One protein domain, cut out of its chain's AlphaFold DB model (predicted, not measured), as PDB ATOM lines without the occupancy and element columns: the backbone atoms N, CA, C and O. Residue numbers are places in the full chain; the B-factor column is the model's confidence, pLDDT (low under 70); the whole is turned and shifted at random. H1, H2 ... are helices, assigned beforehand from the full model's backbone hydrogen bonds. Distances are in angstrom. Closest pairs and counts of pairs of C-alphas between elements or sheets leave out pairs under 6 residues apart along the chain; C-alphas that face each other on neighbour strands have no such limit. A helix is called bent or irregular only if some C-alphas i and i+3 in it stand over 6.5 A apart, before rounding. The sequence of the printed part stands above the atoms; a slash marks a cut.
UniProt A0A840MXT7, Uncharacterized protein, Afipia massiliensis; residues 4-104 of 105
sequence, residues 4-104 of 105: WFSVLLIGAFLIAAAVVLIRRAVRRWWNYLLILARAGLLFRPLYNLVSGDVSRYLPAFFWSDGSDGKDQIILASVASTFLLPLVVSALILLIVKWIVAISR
ATOM      1  N   TRP A   4      50.113 346.832  23.092       85.25
ATOM      2  CA  TRP A   4      50.133 347.190  24.514       85.25
ATOM      3  C   TRP A   4      48.819 347.787  25.034       85.25
ATOM      4  O   TRP A   4      48.400 347.490  26.152       85.25
ATOM      5  N   PHE A   5      48.128 348.592  24.225       86.56
ATOM      6  CA  PHE A   5      46.804 349.108  24.569       86.56
ATOM      7  C   PHE A   5      45.771 347.979  24.641       86.56
ATOM      8  O   PHE A   5      44.927 347.966  25.533       86.56
ATOM      9  N   SER A   6      45.870 346.989  23.753       84.44
ATOM     10  CA  SER A   6      45.019 345.798  23.784       84.44
ATOM     11  C   SER A   6      45.247 344.966  25.044       84.44
ATOM     12  O   SER A   6      44.276 344.578  25.692       84.44
ATOM     13  N   VAL A   7      46.501 344.771  25.461       86.00
ATOM     14  CA  VAL A   7      46.826 344.102  26.734       86.00
ATOM     15  C   VAL A   7      46.232 344.852  27.925       86.00
ATOM     16  O   VAL A   7      45.613 344.229  28.790       86.00
ATOM     17  N   LEU A   8      46.365 346.183  27.956       89.62
ATOM     18  CA  LEU A   8      45.767 347.016  29.001       89.62
ATOM     19  C   LEU A   8      44.245 346.873  29.038       89.62
ATOM     20  O   LEU A   8      43.684 346.712  30.118       89.62
ATOM     21  N   LEU A   9      43.580 346.883  27.881       89.50
ATOM     22  CA  LEU A   9      42.131 346.693  27.801       89.50
ATOM     23  C   LEU A   9      41.703 345.310  28.292       89.50
ATOM     24  O   LEU A   9      40.766 345.218  29.082       89.50
ATOM     25  N   ILE A  10      42.393 344.245  27.871       87.38
ATOM     26  CA  ILE A  10      42.098 342.870  28.301       87.38
ATOM     27  C   ILE A  10      42.284 342.746  29.816       87.38
ATOM     28  O   ILE A  10      41.386 342.274  30.515       87.38
ATOM     29  N   GLY A  11      43.418 343.217  30.338       88.69
ATOM     30  CA  GLY A  11      43.707 343.198  31.770       88.69
ATOM     31  C   GLY A  11      42.691 344.008  32.576       88.69
ATOM     32  O   GLY A  11      42.121 343.496  33.539       88.69
ATOM     33  N   ALA A  12      42.401 345.242  32.159       91.94
ATOM     34  CA  ALA A  12      41.430 346.110  32.822       91.94
ATOM     35  C   ALA A  12      40.022 345.506  32.806       91.94
ATOM     36  O   ALA A  12      39.337 345.524  33.828       91.94
ATOM     37  N   PHE A  13      39.606 344.924  31.679       92.75
ATOM     38  CA  PHE A  13      38.319 344.247  31.560       92.75
ATOM     39  C   PHE A  13      38.224 343.045  32.503       92.75
ATOM     40  O   PHE A  13      37.239 342.916  33.231       92.75
ATOM     41  N   LEU A  14      39.256 342.197  32.553       90.88
ATOM     42  CA  LEU A  14      39.295 341.040  33.450       90.88
ATOM     43  C   LEU A  14      39.269 341.454  34.925       90.88
ATOM     44  O   LEU A  14      38.530 340.863  35.714       90.88
ATOM     45  N   ILE A  15      40.027 342.489  35.297       92.81
ATOM     46  CA  ILE A  15      40.017 343.041  36.658       92.81
ATOM     47  C   ILE A  15      38.630 343.592  36.989       92.81
ATOM     48  O   ILE A  15      38.065 343.246  38.026       92.81
ATOM     49  N   ALA A  16      38.052 344.414  36.111       93.88
ATOM     50  CA  ALA A  16      36.729 344.991  36.316       93.88
ATOM     51  C   ALA A  16      35.661 343.897  36.465       93.88
ATOM     52  O   ALA A  16      34.865 343.939  37.406       93.88
ATOM     53  N   ALA A  17      35.685 342.880  35.599       91.81
ATOM     54  CA  ALA A  17      34.789 341.732  35.670       91.81
ATOM     55  C   ALA A  17      34.948 340.975  36.994       91.81
ATOM     56  O   ALA A  17      33.954 340.734  37.682       91.81
ATOM     57  N   ALA A  18      36.184 340.658  37.395       90.94
ATOM     58  CA  ALA A  18      36.462 339.983  38.659       90.94
ATOM     59  C   ALA A  18      35.942 340.800  39.849       90.94
ATOM     60  O   ALA A  18      35.202 340.275  40.680       90.94
ATOM     61  N   VAL A  19      36.254 342.096  39.908       93.50
ATOM     62  CA  VAL A  19      35.830 342.988  40.996       93.50
ATOM     63  C   VAL A  19      34.309 343.072  41.080       93.50
ATOM     64  O   VAL A  19      33.749 342.905  42.163       93.50
ATOM     65  N   VAL A  20      33.621 343.303  39.959       92.50
ATOM     66  CA  VAL A  20      32.155 343.418  39.935       92.50
ATOM     67  C   VAL A  20      31.496 342.101  40.343       92.50
ATOM     68  O   VAL A  20      30.588 342.105  41.178       92.50
ATOM     69  N   LEU A  21      31.955 340.973  39.798       91.75
ATOM     70  CA  LEU A  21      31.383 339.662  40.104       91.75
ATOM     71  C   LEU A  21      31.640 339.262  41.552       91.75
ATOM     72  O   LEU A  21      30.705 338.840  42.226       91.75
ATOM     73  N   ILE A  22      32.859 339.446  42.063       91.00
ATOM     74  CA  ILE A  22      33.186 339.157  43.464       91.00
ATOM     75  C   ILE A  22      32.349 340.047  44.387       91.00
ATOM     76  O   ILE A  22      31.717 339.527  45.305       91.00
ATOM     77  N   ARG A  23      32.248 341.358  44.118       91.06
ATOM     78  CA  ARG A  23      31.412 342.274  44.918       91.06
ATOM     79  C   ARG A  23      29.949 341.843  44.957       91.06
ATOM     80  O   ARG A  23      29.332 341.893  46.013       91.06
ATOM     81  N   ARG A  24      29.392 341.389  43.831       89.12
ATOM     82  CA  ARG A  24      28.015 340.870  43.783       89.12
ATOM     83  C   ARG A  24      27.885 339.512  44.480       89.12
ATOM     84  O   ARG A  24      26.868 339.236  45.117       89.12
ATOM     85  N   ALA A  25      28.890 338.650  44.348       86.06
ATOM     86  CA  ALA A  25      28.881 337.293  44.884       86.06
ATOM     87  C   ALA A  25      29.050 337.273  46.406       86.06
ATOM     88  O   ALA A  25      28.481 336.414  47.087       86.06
ATOM     89  N   VAL A  26      29.822 338.195  46.969       87.38
ATOM     90  CA  VAL A  26      30.158 338.215  48.391       87.38
ATOM     91  C   VAL A  26      29.076 338.956  49.177       87.38
ATOM     92  O   VAL A  26      28.962 340.171  49.131       87.38
ATOM     93  N   ARG A  27      28.310 338.208  49.983       83.62
ATOM     94  CA  ARG A  27      27.418 338.766  51.029       83.62
ATOM     95  C   ARG A  27      27.912 338.514  52.456       83.62
ATOM     96  O   ARG A  27      27.373 339.038  53.417       83.62
ATOM     97  N   ARG A  28      28.897 337.630  52.593       87.06
ATOM     98  CA  ARG A  28      29.521 337.172  53.842       87.06
ATOM     99  C   ARG A  28      30.993 336.939  53.558       87.06
ATOM    100  O   ARG A  28      31.307 336.460  52.467       87.06
ATOM    101  N   TRP A  29      31.852 337.202  54.532       87.81
ATOM    102  CA  TRP A  29      33.300 337.092  54.374       87.81
ATOM    103  C   TRP A  29      33.757 335.684  53.942       87.81
ATOM    104  O   TRP A  29      34.603 335.563  53.065       87.81
ATOM    105  N   TRP A  30      33.105 334.616  54.423       88.44
ATOM    106  CA  TRP A  30      33.394 333.235  54.001       88.44
ATOM    107  C   TRP A  30      33.236 332.985  52.488       88.44
ATOM    108  O   TRP A  30      33.843 332.062  51.953       88.44
ATOM    109  N   ASN A  31      32.466 333.807  51.757       88.50
ATOM    110  CA  ASN A  31      32.357 333.663  50.299       88.50
ATOM    111  C   ASN A  31      33.686 333.956  49.588       88.50
ATOM    112  O   ASN A  31      33.916 333.382  48.529       88.50
ATOM    113  N   TYR A  32      34.557 334.801  50.154       87.88
ATOM    114  CA  TYR A  32      35.890 335.028  49.591       87.88
ATOM    115  C   TYR A  32      36.711 333.738  49.589       87.88
ATOM    116  O   TYR A  32      37.308 333.397  48.574       87.88
ATOM    117  N   LEU A  33      36.665 332.979  50.688       92.25
ATOM    118  CA  LEU A  33      37.372 331.703  50.800       92.25
ATOM    119  C   LEU A  33      36.814 330.655  49.833       92.25
ATOM    120  O   LEU A  33      37.584 329.945  49.195       92.25
ATOM    121  N   LEU A  34      35.491 330.606  49.650       91.69
ATOM    122  CA  LEU A  34      34.870 329.715  48.662       91.69
ATOM    123  C   LEU A  34      35.270 330.064  47.225       91.69
ATOM    124  O   LEU A  34      35.529 329.161  46.430       91.69
ATOM    125  N   ILE A  35      35.313 331.356  46.884       90.62
ATOM    126  CA  ILE A  35      35.760 331.818  45.564       90.62
ATOM    127  C   ILE A  35      37.227 331.449  45.358       90.62
ATOM    128  O   ILE A  35      37.562 330.911  44.309       90.62
ATOM    129  N   LEU A  36      38.080 331.676  46.359       91.94
ATOM    130  CA  LEU A  36      39.506 331.374  46.274       91.94
ATOM    131  C   LEU A  36      39.770 329.869  46.124       91.94
ATOM    132  O   LEU A  36      40.522 329.463  45.242       91.94
ATOM    133  N   ALA A  37      39.109 329.035  46.930       92.12
ATOM    134  CA  ALA A  37      39.239 327.582  46.850       92.12
ATOM    135  C   ALA A  37      38.798 327.048  45.478       92.12
ATOM    136  O   ALA A  37      39.510 326.260  44.855       92.12
ATOM    137  N   ARG A  38      37.655 327.521  44.961       91.50
ATOM    138  CA  ARG A  38      37.186 327.160  43.614       91.50
ATOM    139  C   ARG A  38      38.125 327.661  42.526       91.50
ATOM    140  O   ARG A  38      38.389 326.917  41.589       91.50
ATOM    141  N   ALA A  39      38.662 328.869  42.663       91.06
ATOM    142  CA  ALA A  39      39.611 329.416  41.704       91.06
ATOM    143  C   ALA A  39      40.881 328.558  41.643       91.06
ATOM    144  O   ALA A  39      41.348 328.258  40.550       91.06
ATOM    145  N   GLY A  40      41.376 328.073  42.787       90.50
ATOM    146  CA  GLY A  40      42.484 327.114  42.835       90.50
ATOM    147  C   GLY A  40      42.174 325.803  42.103       90.50
ATOM    148  O   GLY A  40      42.984 325.338  41.306       90.50
ATOM    149  N   LEU A  41      40.974 325.242  42.298       91.94
ATOM    150  CA  LEU A  41      40.534 324.033  41.584       91.94
ATOM    151  C   LEU A  41      40.388 324.263  40.072       91.94
ATOM    152  O   LEU A  41      40.702 323.382  39.273       91.94
ATOM    153  N   LEU A  42      39.927 325.451  39.679       88.69
ATOM    154  CA  LEU A  42      39.723 325.831  38.283       88.69
ATOM    155  C   LEU A  42      40.999 326.308  37.583       88.69
ATOM    156  O   LEU A  42      41.002 326.416  36.360       88.69
ATOM    157  N   PHE A  43      42.080 326.555  38.324       86.81
ATOM    158  CA  PHE A  43      43.331 327.067  37.775       86.81
ATOM    159  C   PHE A  43      43.886 326.157  36.675       86.81
ATOM    160  O   PHE A  43      44.063 326.586  35.538       86.81
ATOM    161  N   ARG A  44      44.094 324.871  36.983       87.19
ATOM    162  CA  ARG A  44      44.643 323.889  36.035       87.19
ATOM    163  C   ARG A  44      43.758 323.661  34.799       87.19
ATOM    164  O   ARG A  44      44.299 323.698  33.695       87.19
ATOM    165  N   PRO A  45      42.437 323.419  34.918       87.25
ATOM    166  CA  PRO A  45      41.605 323.229  33.736       87.25
ATOM    167  C   PRO A  45      41.516 324.497  32.882       87.25
ATOM    168  O   PRO A  45      41.625 324.393  31.665       87.25
ATOM    169  N   LEU A  46      41.390 325.688  33.479       85.38
ATOM    170  CA  LEU A  46      41.340 326.929  32.698       85.38
ATOM    171  C   LEU A  46      42.675 327.255  32.033       85.38
ATOM    172  O   LEU A  46      42.661 327.714  30.895       85.38
ATOM    173  N   TYR A  47      43.800 326.946  32.680       85.06
ATOM    174  CA  TYR A  47      45.124 327.039  32.070       85.06
ATOM    175  C   TYR A  47      45.242 326.166  30.820       85.06
ATOM    176  O   TYR A  47      45.616 326.659  29.759       85.06
ATOM    177  N   ASN A  48      44.851 324.895  30.922       85.12
ATOM    178  CA  ASN A  48      44.954 323.954  29.805       85.12
ATOM    179  C   ASN A  48      43.971 324.255  28.668       85.12
ATOM    180  O   ASN A  48      44.258 323.935  27.517       85.12
ATOM    181  N   LEU A  49      42.803 324.811  28.992       79.12
ATOM    182  CA  LEU A  49      41.752 325.053  28.013       79.12
ATOM    183  C   LEU A  49      41.873 326.428  27.367       79.12
ATOM    184  O   LEU A  49      41.769 326.511  26.155       79.12
ATOM    185  N   VAL A  50      42.072 327.500  28.135       77.88
ATOM    186  CA  VAL A  50      41.885 328.874  27.637       77.88
ATOM    187  C   VAL A  50      43.074 329.773  27.943       77.88
ATOM    188  O   VAL A  50      43.633 330.404  27.052       77.88
ATOM    189  N   SER A  51      43.456 329.870  29.212       76.31
ATOM    190  CA  SER A  51      44.284 330.975  29.687       76.31
ATOM    191  C   SER A  51      45.783 330.771  29.492       76.31
ATOM    192  O   SER A  51      46.530 331.743  29.576       76.31
ATOM    193  N   GLY A  52      46.223 329.535  29.238       71.50
ATOM    194  CA  GLY A  52      47.628 329.224  28.988       71.50
ATOM    195  C   GLY A  52      48.159 329.822  27.685       71.50
ATOM    196  O   GLY A  52      49.359 330.055  27.583       71.50
ATOM    197  N   ASP A  53      47.277 330.102  26.720       81.00
ATOM    198  CA  ASP A  53      47.628 330.735  25.450       81.00
ATOM    199  C   ASP A  53      46.422 331.493  24.868       81.00
ATOM    200  O   ASP A  53      45.605 330.937  24.126       81.00
ATOM    201  N   VAL A  54      46.298 332.783  25.208       82.12
ATOM    202  CA  VAL A  54      45.162 333.602  24.736       82.12
ATOM    203  C   VAL A  54      45.260 333.931  23.248       82.12
ATOM    204  O   VAL A  54      44.250 334.295  22.646       82.12
ATOM    205  N   SER A  55      46.440 333.791  22.633       81.50
ATOM    206  CA  SER A  55      46.621 334.078  21.203       81.50
ATOM    207  C   SER A  55      45.817 333.128  20.312       81.50
ATOM    208  O   SER A  55      45.412 333.503  19.218       81.50
ATOM    209  N   ARG A  56      45.487 331.931  20.816       81.44
ATOM    210  CA  ARG A  56      44.591 330.977  20.138       81.44
ATOM    211  C   ARG A  56      43.154 331.475  20.024       81.44
ATOM    212  O   ARG A  56      42.422 331.021  19.152       81.44
ATOM    213  N   TYR A  57      42.751 332.368  20.923       82.50
ATOM    214  CA  TYR A  57      41.379 332.857  21.044       82.50
ATOM    215  C   TYR A  57      41.221 334.304  20.587       82.50
ATOM    216  O   TYR A  57      40.118 334.720  20.235       82.50
ATOM    217  N   LEU A  58      42.308 335.076  20.597       81.38
ATOM    218  CA  LEU A  58      42.311 336.478  20.212       81.38
ATOM    219  C   LEU A  58      42.929 336.659  18.818       81.38
ATOM    220  O   LEU A  58      44.050 336.209  18.587       81.38
ATOM    221  N   PRO A  59      42.234 337.352  17.900       82.25
ATOM    222  CA  PRO A  59      42.736 337.648  16.565       82.25
ATOM    223  C   PRO A  59      44.128 338.288  16.543       82.25
ATOM    224  O   PRO A  59      44.458 339.116  17.392       82.25
ATOM    225  N   ALA A  60      44.899 337.996  15.494       81.50
ATOM    226  CA  ALA A  60      46.262 338.501  15.330       81.50
ATOM    227  C   ALA A  60      46.373 340.041  15.364       81.50
ATOM    228  O   ALA A  60      47.378 340.561  15.830       81.50
ATOM    229  N   PHE A  61      45.328 340.777  14.958       81.19
ATOM    230  CA  PHE A  61      45.332 342.248  14.948       81.19
ATOM    231  C   PHE A  61      45.440 342.894  16.342       81.19
ATOM    232  O   PHE A  61      45.671 344.101  16.439       81.19
ATOM    233  N   PHE A  62      45.230 342.127  17.419       79.31
ATOM    234  CA  PHE A  62      45.399 342.604  18.793       79.31
ATOM    235  C   PHE A  62      46.868 342.712  19.220       79.31
ATOM    236  O   PHE A  62      47.153 343.360  20.226       79.31
ATOM    237  N   TRP A  63      47.784 342.096  18.476       84.19
ATOM    238  CA  TRP A  63      49.192 341.982  18.836       84.19
ATOM    239  C   TRP A  63      50.053 342.807  17.880       84.19
ATOM    240  O   TRP A  63      49.729 342.948  16.702       84.19
ATOM    241  N   SER A  64      51.146 343.379  18.384       86.00
ATOM    242  CA  SER A  64      52.158 344.000  17.520       86.00
ATOM    243  C   SER A  64      53.029 342.947  16.834       86.00
ATOM    244  O   SER A  64      53.277 341.889  17.404       86.00
ATOM    245  N   ASP A  65      53.565 343.258  15.658       80.12
ATOM    246  CA  ASP A  65      54.534 342.387  14.989       80.12
ATOM    247  C   ASP A  65      55.883 342.348  15.737       80.12
ATOM    248  O   ASP A  65      56.284 343.310  16.395       80.12
ATOM    249  N   GLY A  66      56.613 341.233  15.625       80.75
ATOM    250  CA  GLY A  66      57.953 341.081  16.205       80.75
ATOM    251  C   GLY A  66      57.974 340.706  17.694       80.75
ATOM    252  O   GLY A  66      57.073 340.035  18.200       80.75
ATOM    253  N   SER A  67      59.046 341.086  18.400       78.50
ATOM    254  CA  SER A  67      59.285 340.707  19.806       78.50
ATOM    255  C   SER A  67      58.214 341.231  20.762       78.50
ATOM    256  O   SER A  67      57.791 340.504  21.658       78.50
ATOM    257  N   ASP A  68      57.713 342.442  20.526       83.19
ATOM    258  CA  ASP A  68      56.714 343.083  21.385       83.19
ATOM    259  C   ASP A  68      55.380 342.322  21.401       83.19
ATOM    260  O   ASP A  68      54.713 342.258  22.433       83.19
ATOM    261  N   GLY A  69      54.995 341.699  20.280       84.38
ATOM    262  CA  GLY A  69      53.783 340.876  20.217       84.38
ATOM    263  C   GLY A  69      53.857 339.659  21.127       84.38
ATOM    264  O   GLY A  69      52.881 339.304  21.789       84.38
ATOM    265  N   LYS A  70      55.039 339.043  21.213       85.69
ATOM    266  CA  LYS A  70      55.272 337.889  22.083       85.69
ATOM    267  C   LYS A  70      55.107 338.266  23.554       85.69
ATOM    268  O   LYS A  70      54.411 337.560  24.282       85.69
ATOM    269  N   ASP A  71      55.689 339.384  23.975       87.75
ATOM    270  CA  ASP A  71      55.599 339.848  25.363       87.75
ATOM    271  C   ASP A  71      54.158 340.213  25.746       87.75
ATOM    272  O   ASP A  71      53.690 339.869  26.834       87.75
ATOM    273  N   GLN A  72      53.413 340.822  24.820       87.12
ATOM    274  CA  GLN A  72      51.992 341.126  24.996       87.12
ATOM    275  C   GLN A  72      51.143 339.862  25.187       87.12
ATOM    276  O   GLN A  72      50.315 339.809  26.102       87.12
ATOM    277  N   ILE A  73      51.366 338.833  24.364       87.12
ATOM    278  CA  ILE A  73      50.666 337.545  24.470       87.12
ATOM    279  C   ILE A  73      50.982 336.877  25.808       87.12
ATOM    280  O   ILE A  73      50.068 336.389  26.478       87.12
ATOM    281  N   ILE A  74      52.253 336.870  26.221       87.38
ATOM    282  CA  ILE A  74      52.669 336.289  27.503       87.38
ATOM    283  C   ILE A  74      51.962 337.014  28.650       87.38
ATOM    284  O   ILE A  74      51.333 336.364  29.487       87.38
ATOM    285  N   LEU A  75      51.994 338.348  28.670       87.88
ATOM    286  CA  LEU A  75      51.394 339.125  29.752       87.88
ATOM    287  C   LEU A  75      49.870 338.941  29.816       87.88
ATOM    288  O   LEU A  75      49.315 338.739  30.898       87.88
ATOM    289  N   ALA A  76      49.195 338.943  28.664       87.50
ATOM    290  CA  ALA A  76      47.760 338.682  28.579       87.50
ATOM    291  C   ALA A  76      47.400 337.251  29.024       87.50
ATOM    292  O   ALA A  76      46.387 337.059  29.704       87.50
ATOM    293  N   SER A  77      48.234 336.258  28.695       87.00
ATOM    294  CA  SER A  77      48.051 334.854  29.105       87.00
ATOM    295  C   SER A  77      48.220 334.685  30.607       87.00
ATOM    296  O   SER A  77      47.380 334.074  31.271       87.00
ATOM    297  N   VAL A  78      49.249 335.310  31.178       87.88
ATOM    298  CA  VAL A  78      49.475 335.328  32.626       87.88
ATOM    299  C   VAL A  78      48.300 336.000  33.339       87.88
ATOM    300  O   VAL A  78      47.714 335.402  34.244       87.88
ATOM    301  N   ALA A  79      47.886 337.193  32.900       88.44
ATOM    302  CA  ALA A  79      46.751 337.906  33.489       88.44
ATOM    303  C   ALA A  79      45.460 337.075  33.433       88.44
ATOM    304  O   ALA A  79      44.763 336.926  34.439       88.44
ATOM    305  N   SER A  80      45.172 336.470  32.279       87.62
ATOM    306  CA  SER A  80      44.006 335.602  32.092       87.62
ATOM    307  C   SER A  80      44.068 334.365  32.984       87.62
ATOM    308  O   SER A  80      43.049 333.964  33.540       87.62
ATOM    309  N   THR A  81      45.255 333.789  33.177       88.25
ATOM    310  CA  THR A  81      45.456 332.577  33.986       88.25
ATOM    311  C   THR A  81      45.133 332.791  35.456       88.25
ATOM    312  O   THR A  81      44.579 331.899  36.096       88.25
ATOM    313  N   PHE A  82      45.388 333.984  35.988       87.44
ATOM    314  CA  PHE A  82      45.018 334.309  37.365       87.44
ATOM    315  C   PHE A  82      43.589 334.843  37.494       87.44
ATOM    316  O   PHE A  82      42.882 334.495  38.443       87.44
ATOM    317  N   LEU A  83      43.136 335.675  36.553       89.94
ATOM    318  CA  LEU A  83      41.856 336.375  36.679       89.94
ATOM    319  C   LEU A  83      40.656 335.528  36.242       89.94
ATOM    320  O   LEU A  83      39.602 335.615  36.874       89.94
ATOM    321  N   LEU A  84      40.786 334.673  35.221       89.69
ATOM    322  CA  LEU A  84      39.665 333.848  34.752       89.69
ATOM    323  C   LEU A  84      39.145 332.868  35.813       89.69
ATOM    324  O   LEU A  84      37.928 332.820  35.998       89.69
ATOM    325  N   PRO A  85      39.987 332.139  36.572       92.31
ATOM    326  CA  PRO A  85      39.489 331.280  37.642       92.31
ATOM    327  C   PRO A  85      38.693 332.040  38.708       92.31
ATOM    328  O   PRO A  85      37.688 331.524  39.203       92.31
ATOM    329  N   LEU A  86      39.085 333.280  39.027       91.75
ATOM    330  CA  LEU A  86      38.356 334.140  39.965       91.75
ATOM    331  C   LEU A  86      37.001 334.575  39.396       91.75
ATOM    332  O   LEU A  86      35.982 334.456  40.080       91.75
ATOM    333  N   VAL A  87      36.985 335.024  38.139       92.94
ATOM    334  CA  VAL A  87      35.770 335.413  37.406       92.94
ATOM    335  C   VAL A  87      34.778 334.252  37.356       92.94
ATOM    336  O   VAL A  87      33.630 334.402  37.782       92.94
ATOM    337  N   VAL A  88      35.223 333.076  36.906       92.81
ATOM    338  CA  VAL A  88      34.376 331.883  36.777       92.81
ATOM    339  C   VAL A  88      33.875 331.423  38.146       92.81
ATOM    340  O   VAL A  88      32.690 331.138  38.306       92.81
ATOM    341  N   SER A  89      34.731 331.420  39.171       92.19
ATOM    342  CA  SER A  89      34.333 331.030  40.530       92.19
ATOM    343  C   SER A  89      33.268 331.950  41.123       92.19
ATOM    344  O   SER A  89      32.296 331.473  41.720       92.19
ATOM    345  N   ALA A  90      33.432 333.265  40.950       91.38
ATOM    346  CA  ALA A  90      32.457 334.255  41.392       91.38
ATOM    347  C   ALA A  90      31.132 334.117  40.627       91.38
ATOM    348  O   ALA A  90      30.063 334.166  41.241       91.38
ATOM    349  N   LEU A  91      31.194 333.873  39.315       92.44
ATOM    350  CA  LEU A  91      30.021 333.654  38.474       92.44
ATOM    351  C   LEU A  91      29.241 332.400  38.894       92.44
ATOM    352  O   LEU A  91      28.034 332.480  39.106       92.44
ATOM    353  N   ILE A  92      29.921 331.268  39.100       93.06
ATOM    354  CA  ILE A  92      29.292 330.029  39.588       93.06
ATOM    355  C   ILE A  92      28.593 330.285  40.925       93.06
ATOM    356  O   ILE A  92      27.460 329.854  41.133       93.06
ATOM    357  N   LEU A  93      29.241 331.006  41.847       92.12
ATOM    358  CA  LEU A  93      28.634 331.316  43.140       92.12
ATOM    359  C   LEU A  93      27.380 332.195  43.000       92.12
ATOM    360  O   LEU A  93      26.409 331.976  43.726       92.12
ATOM    361  N   LEU A  94      27.384 333.159  42.080       91.94
ATOM    362  CA  LEU A  94      26.212 333.984  41.775       91.94
ATOM    363  C   LEU A  94      25.066 333.164  41.190       91.94
ATOM    364  O   LEU A  94      23.941 333.289  41.669       91.94
ATOM    365  N   ILE A  95      25.356 332.302  40.215       92.00
ATOM    366  CA  ILE A  95      24.361 331.432  39.580       92.00
ATOM    367  C   ILE A  95      23.716 330.519  40.623       92.00
ATOM    368  O   ILE A  95      22.495 330.467  40.719       92.00
ATOM    369  N   VAL A  96      24.519 329.869  41.473       91.38
ATOM    370  CA  VAL A  96      24.004 329.010  42.553       91.38
ATOM    371  C   VAL A  96      23.078 329.792  43.485       91.38
ATOM    372  O   VAL A  96      22.000 329.315  43.830       91.38
ATOM    373  N   LYS A  97      23.456 331.015  43.875       89.25
ATOM    374  CA  LYS A  97      22.607 331.863  44.726       89.25
ATOM    375  C   LYS A  97      21.301 332.247  44.043       89.25
ATOM    376  O   LYS A  97      20.271 332.280  44.710       89.25
ATOM    377  N   TRP A  98      21.349 332.540  42.749       90.56
ATOM    378  CA  TRP A  98      20.177 332.912  41.969       90.56
ATOM    379  C   TRP A  98      19.198 331.742  41.826       90.56
ATOM    380  O   TRP A  98      18.018 331.904  42.121       90.56
ATOM    381  N   ILE A  99      19.699 330.542  41.511       92.69
ATOM    382  CA  ILE A  99      18.897 329.309  41.450       92.69
ATOM    383  C   ILE A  99      18.225 329.030  42.800       92.69
ATOM    384  O   ILE A  99      17.020 328.791  42.858       92.69
ATOM    385  N   VAL A 100      18.982 329.115  43.900       90.88
ATOM    386  CA  VAL A 100      18.436 328.896  45.249       90.88
ATOM    387  C   VAL A 100      17.370 329.938  45.599       90.88
ATOM    388  O   VAL A 100      16.376 329.591  46.232       90.88
ATOM    389  N   ALA A 101      17.546 331.198  45.197       90.06
ATOM    390  CA  ALA A 101      16.551 332.239  45.437       90.06
ATOM    391  C   ALA A 101      15.242 331.972  44.679       90.06
ATOM    392  O   ALA A 101      14.179 332.090  45.278       90.06
ATOM    393  N   ILE A 102      15.321 331.557  43.409       92.06
ATOM    394  CA  ILE A 102      14.142 331.212  42.596       92.06
ATOM    395  C   ILE A 102      13.404 330.011  43.182       92.06
ATOM    396  O   ILE A 102      12.191 330.053  43.302       92.06
ATOM    397  N   SER A 103      14.124 328.969  43.608       88.88
ATOM    398  CA  SER A 103      13.505 327.760  44.179       88.88
ATOM    399  C   SER A 103      12.741 327.985  45.492       88.88
ATOM    400  O   SER A 103      12.064 327.077  45.964       88.88
ATOM    401  N   ARG A 104      12.904 329.154  46.122       83.75
ATOM    402  CA  ARG A 104      12.267 329.524  47.396       83.75
ATOM    403  C   ARG A 104      11.141 330.551  47.233       83.75
ATOM    404  O   ARG A 104      10.560 330.928  48.248       83.75
TER     405      ARG A 104
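AT A GLANCE: This is residues 4 to 104 of the 105 residues of an uncharacterized protein of Afipia massiliensis (UniProt A0A840MXT7). One long helix, H3, runs most of the length of a rod-shaped domain, with H1 side by side with it and the kinked H2 packed slantwise on another side, so that H3 lies between the two. Residues 98 to 104, of which 98 to 102 belong to H3, stick out free at one end, while a long stretch with no named element, residues 52 to 66, leads from H2 to the start of H3. The printed part has 101 residues with three named helices, in the order H1, H2, H3, and no named strand; the class is all helix. The whole is only just loose, close to compact, with a radius of gyration of the C-alphas of 15.6 A and spans of 56 by 24 by 23 A.

HOW THE PARTS SIT: H1, residues 4 to 25, touches H3, residues 67 to 102, at a shallow tilt of 18 degrees, and the two run the same way. Their closest C-alphas, those of Ala 18 and Val 87, are 4.8 A apart. H2, residues 30 to 51, touches H3 with a steep tilt of 47 degrees, opposite ways. Their closest C-alphas, those of Ala 39 and Pro 85, are 4.5 A apart, and H3 touches H2 with residues 77 to 93 alone. H1 and H2 are close but not clearly touching: their closest C-alphas, those of Ala 25 and Asn 31, are 7.4 A apart. They run opposite ways at a tilt of 36 degrees, only just steep. Every O i to N i+4 pair is within hydrogen-bond range in H1, against 15 of 18 in H2 and 30 of 32 in H3.

IN THESE COORDINATES: H1 begins at C-alpha 4, at (50.133, 347.190, 24.514), and is 31.1 A from first to last C-alpha. H2 begins at C-alpha 30, at (33.394, 333.235, 54.001), and measures 26.7 A. It has a kink of 63 degrees near residue 45 and is irregular, with C-alphas 48 and 51 being 7.1 A apart. H3 measures 51.5 A and ends at C-alpha 102, at (14.142, 331.212, 42.596). It has a kink of 32 degrees near residue 82 but is neither bent nor irregular, only just: C-alphas 82 and 85 are 6.3 A apart.

THE WHOLE: The two C-alphas farthest apart, those of Gly 66 and Arg 104, are 56.5 A apart. The link from H1 to H2 is tight, with 4 residues, and that from H2 to H3 is long, with 15. The printed part has no cut. The mean pLDDT of the printed part is 87.7, and no printed residue is under 70.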